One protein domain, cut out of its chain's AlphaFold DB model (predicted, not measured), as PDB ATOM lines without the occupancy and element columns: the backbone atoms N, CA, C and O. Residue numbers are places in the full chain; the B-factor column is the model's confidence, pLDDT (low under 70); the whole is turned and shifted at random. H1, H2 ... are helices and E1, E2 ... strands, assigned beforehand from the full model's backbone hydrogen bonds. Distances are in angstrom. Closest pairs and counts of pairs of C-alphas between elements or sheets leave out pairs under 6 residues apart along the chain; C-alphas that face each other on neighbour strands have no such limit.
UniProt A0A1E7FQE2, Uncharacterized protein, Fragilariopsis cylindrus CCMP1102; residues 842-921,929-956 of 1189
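AT A GLANCE: This is residues 842 to 921 and 929 to 956 of the 1189 residues of an uncharacterized protein of Fragilariopsis cylindrus CCMP1102 (UniProt A0A1E7FQE2). A small twisted sheet of four antiparallel strands has one helix, H1, lying along one face and no named helix over the other; a long loop between E2 and E3 sticks out from it at residues 881 to 900, with H2 on it, and after E4 the last residues lead away from the sheet to two short helices, H3 and H4. The printed part has 108 residues, with four named helices and four named strands in the order H1 E1 E2 H2 E3 E4 H3 H4, and the sheet's order is E1 E2 E3 E4. The class is mixed, helices and strands, with 51 of the 108 residues in named elements, under half. The whole is loose, with a radius of gyration of the C-alphas of 16.7 A, and spans 52 by 36 by 21 A.

IN THESE COORDINATES: Begin with the sheet at E4, its longest strand, residues 935 to 941: find C-alpha 935 at (130.185, 31.821, 147.640), and from there it runs 16.8 A to C-alpha 941. Beside it is E3, residues 910 to 915, 15.9 A long. Next come E2, residues 872 to 875, 10.2 A, and E1, residues 866 to 869, 9.4 A. For H1, residues 847 to 859, find C-alpha 847 at (133.176, 30.020, 151.414); the helix runs 18.4 A to C-alpha 859. H2, residues 888 to 895, is 10.5 A long. H3, residues 947 to 951, measures 6.1 A, and H4, residues 953 to 956, measures 5.2 A and ends with C-alpha 956 at (122.169, 38.871, 180.520).

HOW THE PARTS SIT: Look first at the inner strands E2 and E3, antiparallel at 160 degrees, where N 873 and O 911 are within hydrogen-bond range at 2.8 A. E1 and E2 form a hairpin, antiparallel at 146 degrees; there N 867 and O 874 are 2.8 A apart. E3 and the edge strand E4 are antiparallel at 161 degrees, with N 912 and O 939 at 2.8 A and N 936 and O 914 at 2.9 A. From edge to edge the strands' lines turn by 65 degrees. Residues 843 to 844 pair with residues 935 to 936 of E4, antiparallel. H1 is on the sheet at a height of 9.3 A, forming two layers, a helix on one face of a sheet. It lies over E2 and only just over E3, on which 3 of its C-alphas fall; on the local plane its line and that of E2 stand at 15 degrees, along the strands. The closest C-alphas of H1 and E4 are those of Leu 847 and Ala 935, 5.1 A apart. H2, H3 and H4 are not on the sheet, and H2 is apart from H1, H3 and H4. H3 and H4 are close but not clearly touching, the closest C-alphas being those of Phe 949 and Asn 956, 7.1 A. In H1, H2 and H3 every O i to N i+4 pair is within hydrogen-bond range; H4 is too short for such a pair.

THE WHOLE: The C-alphas of Asn 921 and Asn 955 are the two farthest apart, at 55.4 A. Residues 922 to 928 are not printed, and C-alphas 921 and 929 stand 16.0 A apart across this cut, which falls in the link from E3 to E4. The links from E2 to H2 and from H2 to E3 are long, with 12 and 14 residues. Residues 881 to 900, of which 888 to 895 belong to H2, stand free. The mean pLDDT of the printed part is 81.6; 23 residues are under 70, among them 882 to 886, 893 to 899, 918 to 921 and 953 to 956.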
ATOM      1  N   ARG A 842     127.725  39.730 145.006       96.31
ATOM      2  CA  ARG A 842     129.181  39.672 145.287       96.31
ATOM      3  C   ARG A 842     129.649  38.221 145.446       96.31
ATOM      4  O   ARG A 842     129.088  37.457 146.236       96.31
ATOM      5  N   LYS A 843     130.683  37.845 144.688       96.88
ATOM      6  CA  LYS A 843     131.324  36.522 144.717       96.88
ATOM      7  C   LYS A 843     132.580  36.579 145.592       96.88
ATOM      8  O   LYS A 843     133.417  37.454 145.405       96.88
ATOM      9  N   PHE A 844     132.722  35.620 146.496       95.88
ATOM     10  CA  PHE A 844     133.945  35.318 147.241       95.88
ATOM     11  C   PHE A 844     134.541  34.037 146.657       95.88
ATOM     12  O   PHE A 844     133.791  33.085 146.419       95.88
ATOM     13  N   ALA A 845     135.856  33.991 146.415       93.25
ATOM     14  CA  ALA A 845     136.490  32.849 145.743       93.25
ATOM     15  C   ALA A 845     136.347  31.547 146.552       93.25
ATOM     16  O   ALA A 845     136.232  30.469 145.971       93.25
ATOM     17  N   SER A 846     136.240  31.654 147.882       94.00
ATOM     18  CA  SER A 846     135.840  30.549 148.751       94.00
ATOM     19  C   SER A 846     134.770  30.931 149.774       94.00
ATOM     20  O   SER A 846     134.662  32.070 150.230       94.00
ATOM     21  N   LEU A 847     134.022  29.924 150.225       91.00
ATOM     22  CA  LEU A 847     133.176  30.020 151.414       91.00
ATOM     23  C   LEU A 847     133.979  30.368 152.680       91.00
ATOM     24  O   LEU A 847     133.457  31.037 153.568       91.00
ATOM     25  N   THR A 848     135.240  29.934 152.765       91.75
ATOM     26  CA  THR A 848     136.124  30.237 153.900       91.75
ATOM     27  C   THR A 848     136.429  31.732 153.973       91.75
ATOM     28  O   THR A 848     136.278  32.310 155.043       91.75
ATOM     29  N   GLN A 849     136.726  32.378 152.840       93.81
ATOM     30  CA  GLN A 849     136.895  33.835 152.760       93.81
ATOM     31  C   GLN A 849     135.624  34.574 153.185       93.81
ATOM     32  O   GLN A 849     135.710  35.526 153.953       93.81
ATOM     33  N   LEU A 850     134.440  34.118 152.750       94.69
ATOM     34  CA  LEU A 850     133.175  34.704 153.208       94.69
ATOM     35  C   LEU A 850     133.012  34.574 154.732       94.69
ATOM     36  O   LEU A 850     132.573  35.518 155.379       94.69
ATOM     37  N   HIS A 851     133.391  33.439 155.327       91.19
ATOM     38  CA  HIS A 851     133.353  33.260 156.782       91.19
ATOM     39  C   HIS A 851     134.394  34.118 157.518       91.19
ATOM     40  O   HIS A 851     134.075  34.660 158.570       91.19
ATOM     41  N   GLN A 852     135.613  34.260 156.988       92.62
ATOM     42  CA  GLN A 852     136.666  35.101 157.573       92.62
ATOM     43  C   GLN A 852     136.270  36.580 157.527       92.62
ATOM     44  O   GLN A 852     136.270  37.237 158.564       92.62
ATOM     45  N   PHE A 853     135.830  37.062 156.359       93.31
ATOM     46  CA  PHE A 853     135.280  38.406 156.186       93.31
ATOM     47  C   PHE A 853     134.116  38.654 157.150       93.31
ATOM     48  O   PHE A 853     134.085  39.677 157.824       93.31
ATOM     49  N   MET A 854     133.184  37.703 157.276       91.00
ATOM     50  CA  MET A 854     132.028  37.863 158.160       91.00
ATOM     51  C   MET A 854     132.363  37.722 159.650       91.00
ATOM     52  O   MET A 854     131.666  38.323 160.460       91.00
ATOM     53  N   LYS A 855     133.428  37.000 160.033       88.62
ATOM     54  CA  LYS A 855     133.940  36.998 161.414       88.62
ATOM     55  C   LYS A 855     134.519  38.371 161.761       88.62
ATOM     56  O   LYS A 855     134.077  38.958 162.739       88.62
ATOM     57  N   LEU A 856     135.439  38.881 160.936       89.19
ATOM     58  CA  LEU A 856     136.068  40.195 161.122       89.19
ATOM     59  C   LEU A 856     135.024  41.321 161.129       89.19
ATOM     60  O   LEU A 856     135.037  42.186 161.999       89.19
ATOM     61  N   PHE A 857     134.075  41.272 160.194       87.50
ATOM     62  CA  PHE A 857     132.970  42.219 160.141       87.50
ATOM     63  C   PHE A 857     132.107  42.177 161.409       87.50
ATOM     64  O   PHE A 857     131.741  43.226 161.916       87.50
ATOM     65  N   MET A 858     131.794  40.997 161.952       84.81
ATOM     66  CA  MET A 858     130.953  40.908 163.152       84.81
ATOM     67  C   MET A 858     131.679  41.299 164.442       84.81
ATOM     68  O   MET A 858     131.013  41.797 165.344       84.81
ATOM     69  N   SER A 859     133.010  41.164 164.523       84.50
ATOM     70  CA  SER A 859     133.782  41.722 165.646       84.50
ATOM     71  C   SER A 859     133.762  43.254 165.683       84.50
ATOM     72  O   SER A 859     133.702  43.811 166.767       84.50
ATOM     73  N   PHE A 860     133.697  43.945 164.535       81.69
ATOM     74  CA  PHE A 860     133.483  45.406 164.507       81.69
ATOM     75  C   PHE A 860     132.078  45.846 164.957       81.69
ATOM     76  O   PHE A 860     131.843  47.035 165.136       81.69
ATOM     77  N   TRP A 861     131.137  44.908 165.098       73.56
ATOM     78  CA  TRP A 861     129.740  45.163 165.480       73.56
ATOM     79  C   TRP A 861     129.353  44.452 166.778       73.56
ATOM     80  O   TRP A 861     128.172  44.352 167.106       73.56
ATOM     81  N   ASP A 862     130.364  43.943 167.484       81.88
ATOM     82  CA  ASP A 862     130.281  43.284 168.786       81.88
ATOM     83  C   ASP A 862     129.274  42.117 168.860       81.88
ATOM     84  O   ASP A 862     128.818  41.715 169.930       81.88
ATOM     85  N   VAL A 863     128.928  41.540 167.700       80.12
ATOM     86  CA  VAL A 863     127.936  40.466 167.569       80.12
ATOM     87  C   VAL A 863     128.605  39.143 167.948       80.12
ATOM     88  O   VAL A 863     129.359  38.580 167.146       80.12
ATOM     89  N   PRO A 864     128.333  38.577 169.139       72.75
ATOM     90  CA  PRO A 864     129.264  37.654 169.783       72.75
ATOM     91  C   PRO A 864     129.385  36.313 169.052       72.75
ATOM     92  O   PRO A 864     130.417  35.645 169.140       72.75
ATOM     93  N   ARG A 865     128.326  35.872 168.350       86.00
ATOM     94  CA  ARG A 865     128.293  34.591 167.622       86.00
ATOM     95  C   ARG A 865     127.426  34.663 166.359       86.00
ATOM     96  O   ARG A 865     126.215  34.863 166.432       86.00
ATOM     97  N   LEU A 866     128.028  34.365 165.206       90.56
ATOM     98  CA  LEU A 866     127.299  33.999 163.988       90.56
ATOM     99  C   LEU A 866     126.807  32.547 164.063       90.56
ATOM    100  O   LEU A 866     127.585  31.623 164.305       90.56
ATOM    101  N   VAL A 867     125.530  32.325 163.760       92.25
ATOM    102  CA  VAL A 867     124.947  30.994 163.560       92.25
ATOM    103  C   VAL A 867     124.931  30.669 162.069       92.25
ATOM    104  O   VAL A 867     124.369  31.396 161.249       92.25
ATOM    105  N   HIS A 868     125.556  29.548 161.707       89.94
ATOM    106  CA  HIS A 868     125.683  29.106 160.322       89.94
ATOM    107  C   HIS A 868     124.507  28.201 159.905       89.94
ATOM    108  O   HIS A 868     124.518  26.984 160.119       89.94
ATOM    109  N   GLY A 869     123.520  28.777 159.222       89.56
ATOM    110  CA  GLY A 869     122.443  28.053 158.545       89.56
ATOM    111  C   GLY A 869     122.863  27.429 157.205       89.56
ATOM    112  O   GLY A 869     123.952  27.650 156.674       89.56
ATOM    113  N   SER A 870     121.979  26.633 156.602       85.88
ATOM    114  CA  SER A 870     122.207  26.018 155.287       85.88
ATOM    115  C   SER A 870     122.054  27.036 154.144       85.88
ATOM    116  O   SER A 870     120.998  27.108 153.523       85.88
ATOM    117  N   GLY A 871     123.105  27.818 153.872       94.00
ATOM    118  CA  GLY A 871     123.071  28.912 152.884       94.00
ATOM    119  C   GLY A 871     122.718  30.279 153.479       94.00
ATOM    120  O   GLY A 871     122.280  31.175 152.762       94.00
ATOM    121  N   ALA A 872     122.882  30.446 154.793       95.06
ATOM    122  CA  ALA A 872     122.817  31.751 155.436       95.06
ATOM    123  C   ALA A 872     123.741  31.813 156.658       95.06
ATOM    124  O   ALA A 872     123.907  30.816 157.358       95.06
ATOM    125  N   LEU A 873     124.294  32.989 156.928       94.25
ATOM    126  CA  LEU A 873     124.824  33.373 158.232       94.25
ATOM    127  C   LEU A 873     123.787  34.294 158.885       94.25
ATOM    128  O   LEU A 873     123.197  35.133 158.204       94.25
ATOM    129  N   SER A 874     123.546  34.146 160.182       95.00
ATOM    130  CA  SER A 874     122.681  35.057 160.938       95.00
ATOM    131  C   SER A 874     123.191  35.269 162.353       95.00
ATOM    132  O   SER A 874     124.005  34.489 162.844       95.00
ATOM    133  N   CYS A 875     122.677  36.297 163.023       94.56
ATOM    134  CA  CYS A 875     122.960  36.528 164.433       94.56
ATOM    135  C   CYS A 875     122.446  35.364 165.311       94.56
ATOM    136  O   CYS A 875     121.526  34.638 164.917       94.56
ATOM    137  N   HIS A 876     123.041  35.170 166.495       93.00
ATOM    138  CA  HIS A 876     122.623  34.151 167.462       93.00
ATOM    139  C   HIS A 876     121.180  34.341 167.947       93.00
ATOM    140  O   HIS A 876     120.430  33.367 168.012       93.00
ATOM    141  N   TYR A 877     120.788  35.597 168.185       92.75
ATOM    142  CA  TYR A 877     119.455  36.041 168.617       92.75
ATOM    143  C   TYR A 877     118.458  36.161 167.452       92.75
ATOM    144  O   TYR A 877     117.459  36.867 167.541       92.75
ATOM    145  N   ARG A 878     118.727  35.526 166.303       91.50
ATOM    146  CA  ARG A 878     117.739  35.419 165.226       91.50
ATOM    147  C   ARG A 878     116.826  34.233 165.511       91.50
ATOM    148  O   ARG A 878     117.273  33.087 165.390       91.50
ATOM    149  N   LYS A 879     115.551  34.510 165.817       90.56
ATOM    150  CA  LYS A 879     114.516  33.507 166.117       90.56
ATOM    151  C   LYS A 879     114.586  32.355 165.115       90.56
ATOM    152  O   LYS A 879     114.488  32.538 163.894       90.56
ATOM    153  N   ARG A 880     114.875  31.155 165.624       82.81
ATOM    154  CA  ARG A 880     115.292  30.022 164.789       82.81
ATOM    155  C   ARG A 880     114.082  29.473 164.045       82.81
ATOM    156  O   ARG A 880     113.334  28.669 164.587       82.81
ATOM    157  N   THR A 881     113.919  29.874 162.783       71.12
ATOM    158  CA  THR A 881     112.871  29.377 161.874       71.12
ATOM    159  C   THR A 881     113.107  27.903 161.514       71.12
ATOM    160  O   THR A 881     113.516  27.567 160.398       71.12
ATOM    161  N   LEU A 882     112.887  27.016 162.483       61.12
ATOM    162  CA  LEU A 882     112.948  25.567 162.356       61.12
ATOM    163  C   LEU A 882     111.760  25.093 161.508       61.12
ATOM    164  O   LEU A 882     110.767  24.595 162.015       61.12
ATOM    165  N   LYS A 883     111.887  25.196 160.177       52.22
ATOM    166  CA  LYS A 883     110.940  24.596 159.213       52.22
ATOM    167  C   LYS A 883     110.950  23.054 159.199       52.22
ATOM    168  O   LYS A 883     110.289  22.444 158.367       52.22
ATOM    169  N   ARG A 884     111.682  22.414 160.115       52.28
ATOM    170  CA  ARG A 884     111.390  21.040 160.533       52.28
ATOM    171  C   ARG A 884     110.326  21.134 161.614       52.28
ATOM    172  O   ARG A 884     110.629  21.672 162.674       52.28
ATOM    173  N   GLN A 885     109.137  20.600 161.345       45.75
ATOM    174  CA  GLN A 885     108.127  20.369 162.375       45.75
ATOM    175  C   GLN A 885     108.805  19.670 163.561       45.75
ATOM    176  O   GLN A 885     109.307  18.553 163.421       45.75
ATOM    177  N   MET A 886     108.882  20.347 164.708       57.56
ATOM    178  CA  MET A 886     109.112  19.643 165.962       57.56
ATOM    179  C   MET A 886     107.841  18.848 166.241       57.56
ATOM    180  O   MET A 886     106.742  19.386 166.098       57.56
ATOM    181  N   THR A 887     107.978  17.572 166.597       72.00
ATOM    182  CA  THR A 887     106.829  16.791 167.063       72.00
ATOM    183  C   THR A 887     106.216  17.492 168.283       72.00
ATOM    184  O   THR A 887     106.969  18.100 169.052       72.00
ATOM    185  N   PRO A 888     104.888  17.421 168.502       70.50
ATOM    186  CA  PRO A 888     104.255  18.054 169.664       70.50
ATOM    187  C   PRO A 888     104.941  17.662 170.978       70.50
ATOM    188  O   PRO A 888     105.255  18.510 171.800       70.50
ATOM    189  N   GLU A 889     105.323  16.393 171.097       74.56
ATOM    190  CA  GLU A 889     106.076  15.819 172.216       74.56
ATOM    191  C   GLU A 889     107.462  16.475 172.446       74.56
ATOM    192  O   GLU A 889     107.901  16.642 173.584       74.56
ATOM    193  N   ALA A 890     108.142  16.926 171.384       68.12
ATOM    194  CA  ALA A 890     109.399  17.675 171.479       68.12
ATOM    195  C   ALA A 890     109.190  19.168 171.799       68.12
ATOM    196  O   ALA A 890     110.096  19.803 172.340       68.12
ATOM    197  N   VAL A 891     108.017  19.731 171.487       68.06
ATOM    198  CA  VAL A 891     107.598  21.053 171.989       68.06
ATOM    199  C   VAL A 891     107.269  20.951 173.478       68.06
ATOM    200  O   VAL A 891     107.740  21.769 174.261       68.06
ATOM    201  N   GLU A 892     106.569  19.896 173.892       72.56
ATOM    202  CA  GLU A 892     106.176  19.647 175.281       72.56
ATOM    203  C   GLU A 892     107.387  19.428 176.196       72.56
ATOM    204  O   GLU A 892     107.527  20.083 177.230       72.56
ATOM    205  N   ARG A 893     108.355  18.607 175.762       68.31
ATOM    206  CA  ARG A 893     109.644  18.473 176.460       68.31
ATOM    207  C   ARG A 893     110.430  19.790 176.524       68.31
ATOM    208  O   ARG A 893     111.184  19.980 177.473       68.31
ATOM    209  N   ARG A 894     110.235  20.712 175.570       63.38
ATOM    210  CA  ARG A 894     110.861  22.046 175.574       63.38
ATOM    211  C   ARG A 894     110.098  23.079 176.412       63.38
ATOM    212  O   ARG A 894     110.718  24.045 176.824       63.38
ATOM    213  N   ARG A 895     108.809  22.883 176.718       60.56
ATOM    214  CA  ARG A 895     108.042  23.743 177.646       60.56
ATOM    215  C   ARG A 895     108.508  23.604 179.100       60.56
ATOM    216  O   ARG A 895     108.438  24.572 179.846       60.56
ATOM    217  N   LYS A 896     109.010  22.424 179.494       65.94
ATOM    218  CA  LYS A 896     109.508  22.162 180.861       65.94
ATOM    219  C   LYS A 896     110.868  22.803 181.163       65.94
ATOM    220  O   LYS A 896     111.148  23.108 182.314       65.94
ATOM    221  N   SER A 897     111.691  23.051 180.144       56.81
ATOM    222  CA  SER A 897     112.798  24.007 180.229       56.81
ATOM    223  C   SER A 897     112.243  25.399 179.927       56.81
ATOM    224  O   SER A 897     111.938  25.668 178.767       56.81
ATOM    225  N   GLY A 898     112.082  26.255 180.940       63.38
ATOM    226  CA  GLY A 898     111.458  27.575 180.776       63.38
ATOM    227  C   GLY A 898     112.003  28.341 179.564       63.38
ATOM    228  O   GLY A 898     113.209  28.316 179.305       63.38
ATOM    229  N   LEU A 899     111.105  28.978 178.799       66.12
ATOM    230  CA  LEU A 899     111.459  29.751 177.604       66.12
ATOM    231  C   LEU A 899     112.563  30.750 177.960       66.12
ATOM    232  O   LEU A 899     112.341  31.684 178.728       66.12
ATOM    233  N   SER A 900     113.771  30.536 177.437       72.12
ATOM    234  CA  SER A 900     114.855  31.471 177.701       72.12
ATOM    235  C   SER A 900     114.582  32.765 176.945       72.12
ATOM    236  O   SER A 900     114.203  32.728 175.772       72.12
ATOM    237  N   LYS A 901     114.860  33.904 177.597       77.88
ATOM    238  CA  LYS A 901     114.698  35.269 177.050       77.88
ATOM    239  C   LYS A 901     115.327  35.451 175.653       77.88
ATOM    240  O   LYS A 901     114.995  36.362 174.911       77.88
ATOM    241  N   LEU A 902     116.241  34.553 175.280       77.38
ATOM    242  CA  LEU A 902     116.891  34.440 173.977       77.38
ATOM    243  C   LEU A 902     115.942  34.145 172.794       77.38
ATOM    244  O   LEU A 902     116.284  34.499 171.668       77.38
ATOM    245  N   ASP A 903     114.813  33.457 173.014       79.56
ATOM    246  CA  ASP A 903     113.835  33.118 171.959       79.56
ATOM    247  C   ASP A 903     112.812  34.251 171.712       79.56
ATOM    248  O   ASP A 903     112.097  34.215 170.700       79.56
ATOM    249  N   ASP A 904     112.758  35.266 172.581       85.69
ATOM    250  CA  ASP A 904     111.935  36.473 172.416       85.69
ATOM    251  C   ASP A 904     112.574  37.444 171.417       85.69
ATOM    252  O   ASP A 904     111.902  37.946 170.510       85.69
ATOM    253  N   TYR A 905     113.899  37.610 171.491       87.06
ATOM    254  CA  TYR A 905     114.661  38.367 170.501       87.06
ATOM    255  C   TYR A 905     114.533  37.741 169.103       87.06
ATOM    256  O   TYR A 905     114.828  36.568 168.859       87.06
ATOM    257  N   ASN A 906     114.105  38.563 168.145       92.81
ATOM    258  CA  ASN A 906     113.958  38.182 166.745       92.81
ATOM    259  C   ASN A 906     114.856  39.046 165.854       92.81
ATOM    260  O   ASN A 906     114.375  39.888 165.098       92.81
ATOM    261  N   CYS A 907     116.171  38.850 165.955       94.69
ATOM    262  CA  CYS A 907     117.131  39.642 165.197       94.69
ATOM    263  C   CYS A 907     116.992  39.429 163.679       94.69
ATOM    264  O   CYS A 907     117.187  38.304 163.198       94.69
ATOM    265  N   PRO A 908     116.694  40.479 162.887       94.56
ATOM    266  CA  PRO A 908     116.517  40.335 161.446       94.56
ATOM    267  C   PRO A 908     117.826  40.044 160.690       94.56
ATOM    268  O   PRO A 908     117.761  39.501 159.581       94.56
ATOM    269  N   PHE A 909     118.992  40.322 161.295       95.06
ATOM    270  CA  PHE A 909     120.316  40.207 160.680       95.06
ATOM    271  C   PHE A 909     120.557  38.841 160.027       95.06
ATOM    272  O   PHE A 909     120.572  37.786 160.680       95.06
ATOM    273  N   LYS A 910     120.776  38.864 158.710       95.25
ATOM    274  CA  LYS A 910     120.870  37.659 157.883       95.25
ATOM    275  C   LYS A 910     121.621  37.937 156.583       95.25
ATOM    276  O   LYS A 910     121.101  38.604 155.693       95.25
ATOM    277  N   LEU A 911     122.778  37.306 156.413       96.25
ATOM    278  CA  LEU A 911     123.432  37.149 155.115       96.25
ATOM    279  C   LEU A 911     123.015  35.812 154.497       96.25
ATOM    280  O   LEU A 911     123.537  34.763 154.867       96.25
ATOM    281  N   ALA A 912     122.103  35.831 153.529       96.69
ATOM    282  CA  ALA A 912     121.860  34.687 152.659       96.69
ATOM    283  C   ALA A 912     122.947  34.606 151.576       96.69
ATOM    284  O   ALA A 912     123.278  35.599 150.921       96.69
ATOM    285  N   TYR A 913     123.483  33.408 151.359       97.25
ATOM    286  CA  TYR A 913     124.496  33.164 150.345       97.25
ATOM    287  C   TYR A 913     124.237  31.841 149.613       97.25
ATOM    288  O   TYR A 913     123.888  30.810 150.193       97.25
ATOM    289  N   SER A 914     124.466  31.859 148.306       96.25
ATOM    290  CA  SER A 914     124.421  30.683 147.442       96.25
ATOM    291  C   SER A 914     125.831  30.124 147.241       96.25
ATOM    292  O   SER A 914     126.798  30.869 147.074       96.25
ATOM    293  N   LYS A 915     125.975  28.794 147.260       94.62
ATOM    294  CA  LYS A 915     127.233  28.132 146.883       94.62
ATOM    295  C   LYS A 915     127.196  27.901 145.381       94.62
ATOM    296  O   LYS A 915     126.508  26.981 144.933       94.62
ATOM    297  N   LEU A 916     127.923  28.718 144.622       92.69
ATOM    298  CA  LEU A 916     128.131  28.463 143.205       92.69
ATOM    299  C   LEU A 916     128.941  27.170 143.096       92.69
ATOM    300  O   LEU A 916     130.116  27.104 143.454       92.69
ATOM    301  N   ARG A 917     128.279  26.105 142.646       79.31
ATOM    302  CA  ARG A 917     128.987  24.924 142.158       79.31
ATOM    303  C   ARG A 917     129.634  25.340 140.840       79.31
ATOM    304  O   ARG A 917     128.962  25.976 140.031       79.31
ATOM    305  N   PHE A 918     130.887  24.955 140.601       68.38
ATOM    306  CA  PHE A 918     131.400  24.957 139.230       68.38
ATOM    307  C   PHE A 918     130.439  24.165 138.338       68.38
ATOM    308  O   PHE A 918     129.812  23.205 138.809       68.38
ATOM    309  N   ALA A 919     130.332  24.561 137.070       49.88
ATOM    310  CA  ALA A 919     129.587  23.795 136.083       49.88
ATOM    311  C   ALA A 919     130.030  22.323 136.139       49.88
ATOM    312  O   ALA A 919     131.223  22.022 136.242       49.88
ATOM    313  N   LYS A 920     129.061  21.400 136.141       51.78
ATOM    314  CA  LYS A 920     129.339  19.960 136.164       51.78
ATOM    315  C   LYS A 920     129.882  19.522 134.798       51.78
ATOM    316  O   LYS A 920     129.161  18.905 134.019       51.78
ATOM    317  N   ASN A 921     131.166  19.755 134.550       51.06
ATOM    318  CA  ASN A 921     131.898  19.041 133.507       51.06
ATOM    319  C   ASN A 921     131.987  17.578 133.969       51.06
ATOM    320  O   ASN A 921     132.848  17.229 134.785       51.06
ATOM    321  N   PRO A 929     137.724  19.930 147.036       72.31
ATOM    322  CA  PRO A 929     137.658  20.379 148.424       72.31
ATOM    323  C   PRO A 929     136.828  21.650 148.659       72.31
ATOM    324  O   PRO A 929     136.712  22.520 147.794       72.31
ATOM    325  N   ARG A 930     136.308  21.801 149.888       61.66
ATOM    326  CA  ARG A 930     135.443  22.928 150.303       61.66
ATOM    327  C   ARG A 930     136.007  24.319 149.989       61.66
ATOM    328  O   ARG A 930     135.214  25.221 149.731       61.66
ATOM    329  N   ILE A 931     137.331  24.478 149.995       73.06
ATOM    330  CA  ILE A 931     138.019  25.737 149.676       73.06
ATOM    331  C   ILE A 931     137.701  26.262 148.270       73.06
ATOM    332  O   ILE A 931     137.690  27.467 148.081       73.06
ATOM    333  N   PHE A 932     137.348  25.407 147.308       76.56
ATOM    334  CA  PHE A 932     137.029  25.850 145.948       76.56
ATOM    335  C   PHE A 932     135.562  26.286 145.769       76.56
ATOM    336  O   PHE A 932     135.176  26.716 144.687       76.56
ATOM    337  N   HIS A 933     134.702  26.161 146.787       87.50
ATOM    338  CA  HIS A 933     133.298  26.560 146.657       87.50
ATOM    339  C   HIS A 933     133.141  28.081 146.709       87.50
ATOM    340  O   HIS A 933     133.007  28.652 147.795       87.50
ATOM    341  N   ILE A 934     133.078  28.702 145.530       92.62
ATOM    342  CA  ILE A 934     132.738  30.116 145.344       92.62
ATOM    343  C   ILE A 934     131.395  30.408 146.032       92.62
ATOM    344  O   ILE A 934     130.377  29.756 145.767       92.62
ATOM    345  N   ALA A 935     131.382  31.398 146.922       96.44
ATOM    346  CA  ALA A 935     130.185  31.821 147.640       96.44
ATOM    347  C   ALA A 935     129.672  33.142 147.054       96.44
ATOM    348  O   ALA A 935     130.384  34.142 147.048       96.44
ATOM    349  N   LYS A 936     128.436  33.148 146.548       97.50
ATOM    350  CA  LYS A 936     127.768  34.329 145.988       97.50
ATOM    351  C   LYS A 936     126.716  34.821 146.978       97.50
ATOM    352  O   LYS A 936     125.737  34.108 147.220       97.50
ATOM    353  N   VAL A 937     126.896  36.025 147.521       97.19
ATOM    354  CA  VAL A 937     125.893  36.702 148.364       97.19
ATOM    355  C   VAL A 937     124.601  36.850 147.560       97.19
ATOM    356  O   VAL A 937     124.635  37.311 146.419       97.19
ATOM    357  N   SER A 938     123.469  36.414 148.117       96.88
ATOM    358  CA  SER A 938     122.175  36.423 147.420       96.88
ATOM    359  C   SER A 938     121.174  37.411 148.014       96.88
ATOM    360  O   SER A 938     120.354  37.941 147.279       96.88
ATOM    361  N   ASN A 939     121.241  37.673 149.320       96.25
ATOM    362  CA  ASN A 939     120.486  38.725 150.004       96.25
ATOM    363  C   ASN A 939     121.208  39.034 151.326       96.25
ATOM    364  O   ASN A 939     121.694  38.104 151.974       96.25
ATOM    365  N   PHE A 940     121.295  40.301 151.722       95.25
ATOM    366  CA  PHE A 940     121.898  40.699 152.989       95.25
ATOM    367  C   PHE A 940     120.993  41.694 153.712       95.25
ATOM    368  O   PHE A 940     120.668  42.743 153.165       95.25
ATOM    369  N   ASN A 941     120.598  41.350 154.936       94.62
ATOM    370  CA  ASN A 941     119.899  42.241 155.849       94.62
ATOM    371  C   ASN A 941     120.860  42.670 156.967       94.62
ATOM    372  O   ASN A 941     121.306  41.828 157.755       94.62
ATOM    373  N   THR A 942     121.161  43.968 156.996       92.19
ATOM    374  CA  THR A 942     122.009  44.687 157.959       92.19
ATOM    375  C   THR A 942     121.347  44.914 159.315       92.19
ATOM    376  O   THR A 942     122.063  45.144 160.289       92.19
ATOM    377  N   CYS A 943     120.014  44.841 159.409       90.81
ATOM    378  CA  CYS A 943     119.272  45.251 160.598       90.81
ATOM    379  C   CYS A 943     119.611  44.357 161.796       90.81
ATOM    380  O   CYS A 943     119.290  43.166 161.812       90.81
ATOM    381  N   HIS A 944     120.240  44.944 162.811       88.75
ATOM    382  CA  HIS A 944     120.669  44.265 164.026       88.75
ATOM    383  C   HIS A 944     120.124  45.009 165.248       88.75
ATOM    384  O   HIS A 944     120.597  46.092 165.574       88.75
ATOM    385  N   ASN A 945     119.121  44.435 165.912       88.75
ATOM    386  CA  ASN A 945     118.449  45.036 167.070       88.75
ATOM    387  C   ASN A 945     118.988  44.542 168.424       88.75
ATOM    388  O   ASN A 945     118.573  45.048 169.455       88.75
ATOM    389  N   CYS A 946     119.949  43.612 168.463       86.25
ATOM    390  CA  CYS A 946     120.505  43.108 169.730       86.25
ATOM    391  C   CYS A 946     121.441  44.104 170.447       86.25
ATOM    392  O   CYS A 946     122.204  43.672 171.306       86.25
ATOM    393  N   LYS A 947     121.440  45.402 170.093       78.06
ATOM    394  CA  LYS A 947     122.317  46.394 170.737       78.06
ATOM    395  C   LYS A 947     122.005  46.490 172.230       78.06
ATOM    396  O   LYS A 947     122.912  46.329 173.029       78.06
ATOM    397  N   GLU A 948     120.728  46.593 172.587       72.44
ATOM    398  CA  GLU A 948     120.253  46.595 173.980       72.44
ATOM    399  C   GLU A 948     120.753  45.363 174.760       72.44
ATOM    400  O   GLU A 948     121.312  45.500 175.843       72.44
ATOM    401  N   PHE A 949     120.697  44.161 174.169       72.31
ATOM    402  CA  PHE A 949     121.252  42.936 174.776       72.31
ATOM    403  C   PHE A 949     122.789  42.979 174.937       72.31
ATOM    404  O   PHE A 949     123.355  42.275 175.775       72.31
ATOM    405  N   HIS A 950     123.494  43.753 174.106       71.50
ATOM    406  CA  HIS A 950     124.954  43.905 174.143       71.50
ATOM    407  C   HIS A 950     125.434  45.041 175.046       71.50
ATOM    408  O   HIS A 950     126.549  44.956 175.562       71.50
ATOM    409  N   ASP A 951     124.600  46.046 175.271       76.44
ATOM    410  CA  ASP A 951     124.809  47.053 176.302       76.44
ATOM    411  C   ASP A 951     124.545  46.402 177.685       76.44
ATOM    412  O   ASP A 951     125.361  46.500 178.598       76.44
ATOM    413  N   ASP A 952     123.504  45.568 177.793       72.12
ATOM    414  CA  ASP A 952     123.095  44.845 179.009       72.12
ATOM    415  C   ASP A 952     123.799  43.468 179.195       72.12
ATOM    416  O   ASP A 952     123.255  42.517 179.777       72.12
ATOM    417  N   LYS A 953     125.035  43.321 178.680       62.34
ATOM    418  CA  LYS A 953     125.838  42.070 178.724       62.34
ATOM    419  C   LYS A 953     125.952  41.494 180.132       62.34
ATOM    420  O   LYS A 953     125.779  40.290 180.321       62.34
ATOM    421  N   GLN A 954     126.285  42.335 181.107       58.69
ATOM    422  CA  GLN A 954     126.679  41.896 182.446       58.69
ATOM    423  C   GLN A 954     125.509  41.279 183.231       58.69
ATOM    424  O   GLN A 954     125.726  40.360 184.023       58.69
ATOM    425  N   ASN A 955     124.275  41.702 182.941       64.38
ATOM    426  CA  ASN A 955     123.051  41.130 183.503       64.38
ATOM    427  C   ASN A 955     122.572  39.908 182.702       64.38
ATOM    428  O   ASN A 955     122.182  38.886 183.274       64.38
ATOM    429  N   ASN A 956     122.646  39.961 181.369       60.88
ATOM    430  CA  ASN A 956     122.169  38.871 180.520       60.88
ATOM    431  C   ASN A 956     123.067  37.620 180.550       60.88
ATOM    432  O   ASN A 956     122.551  36.503 180.493       60.88
TER     433      ASN A 956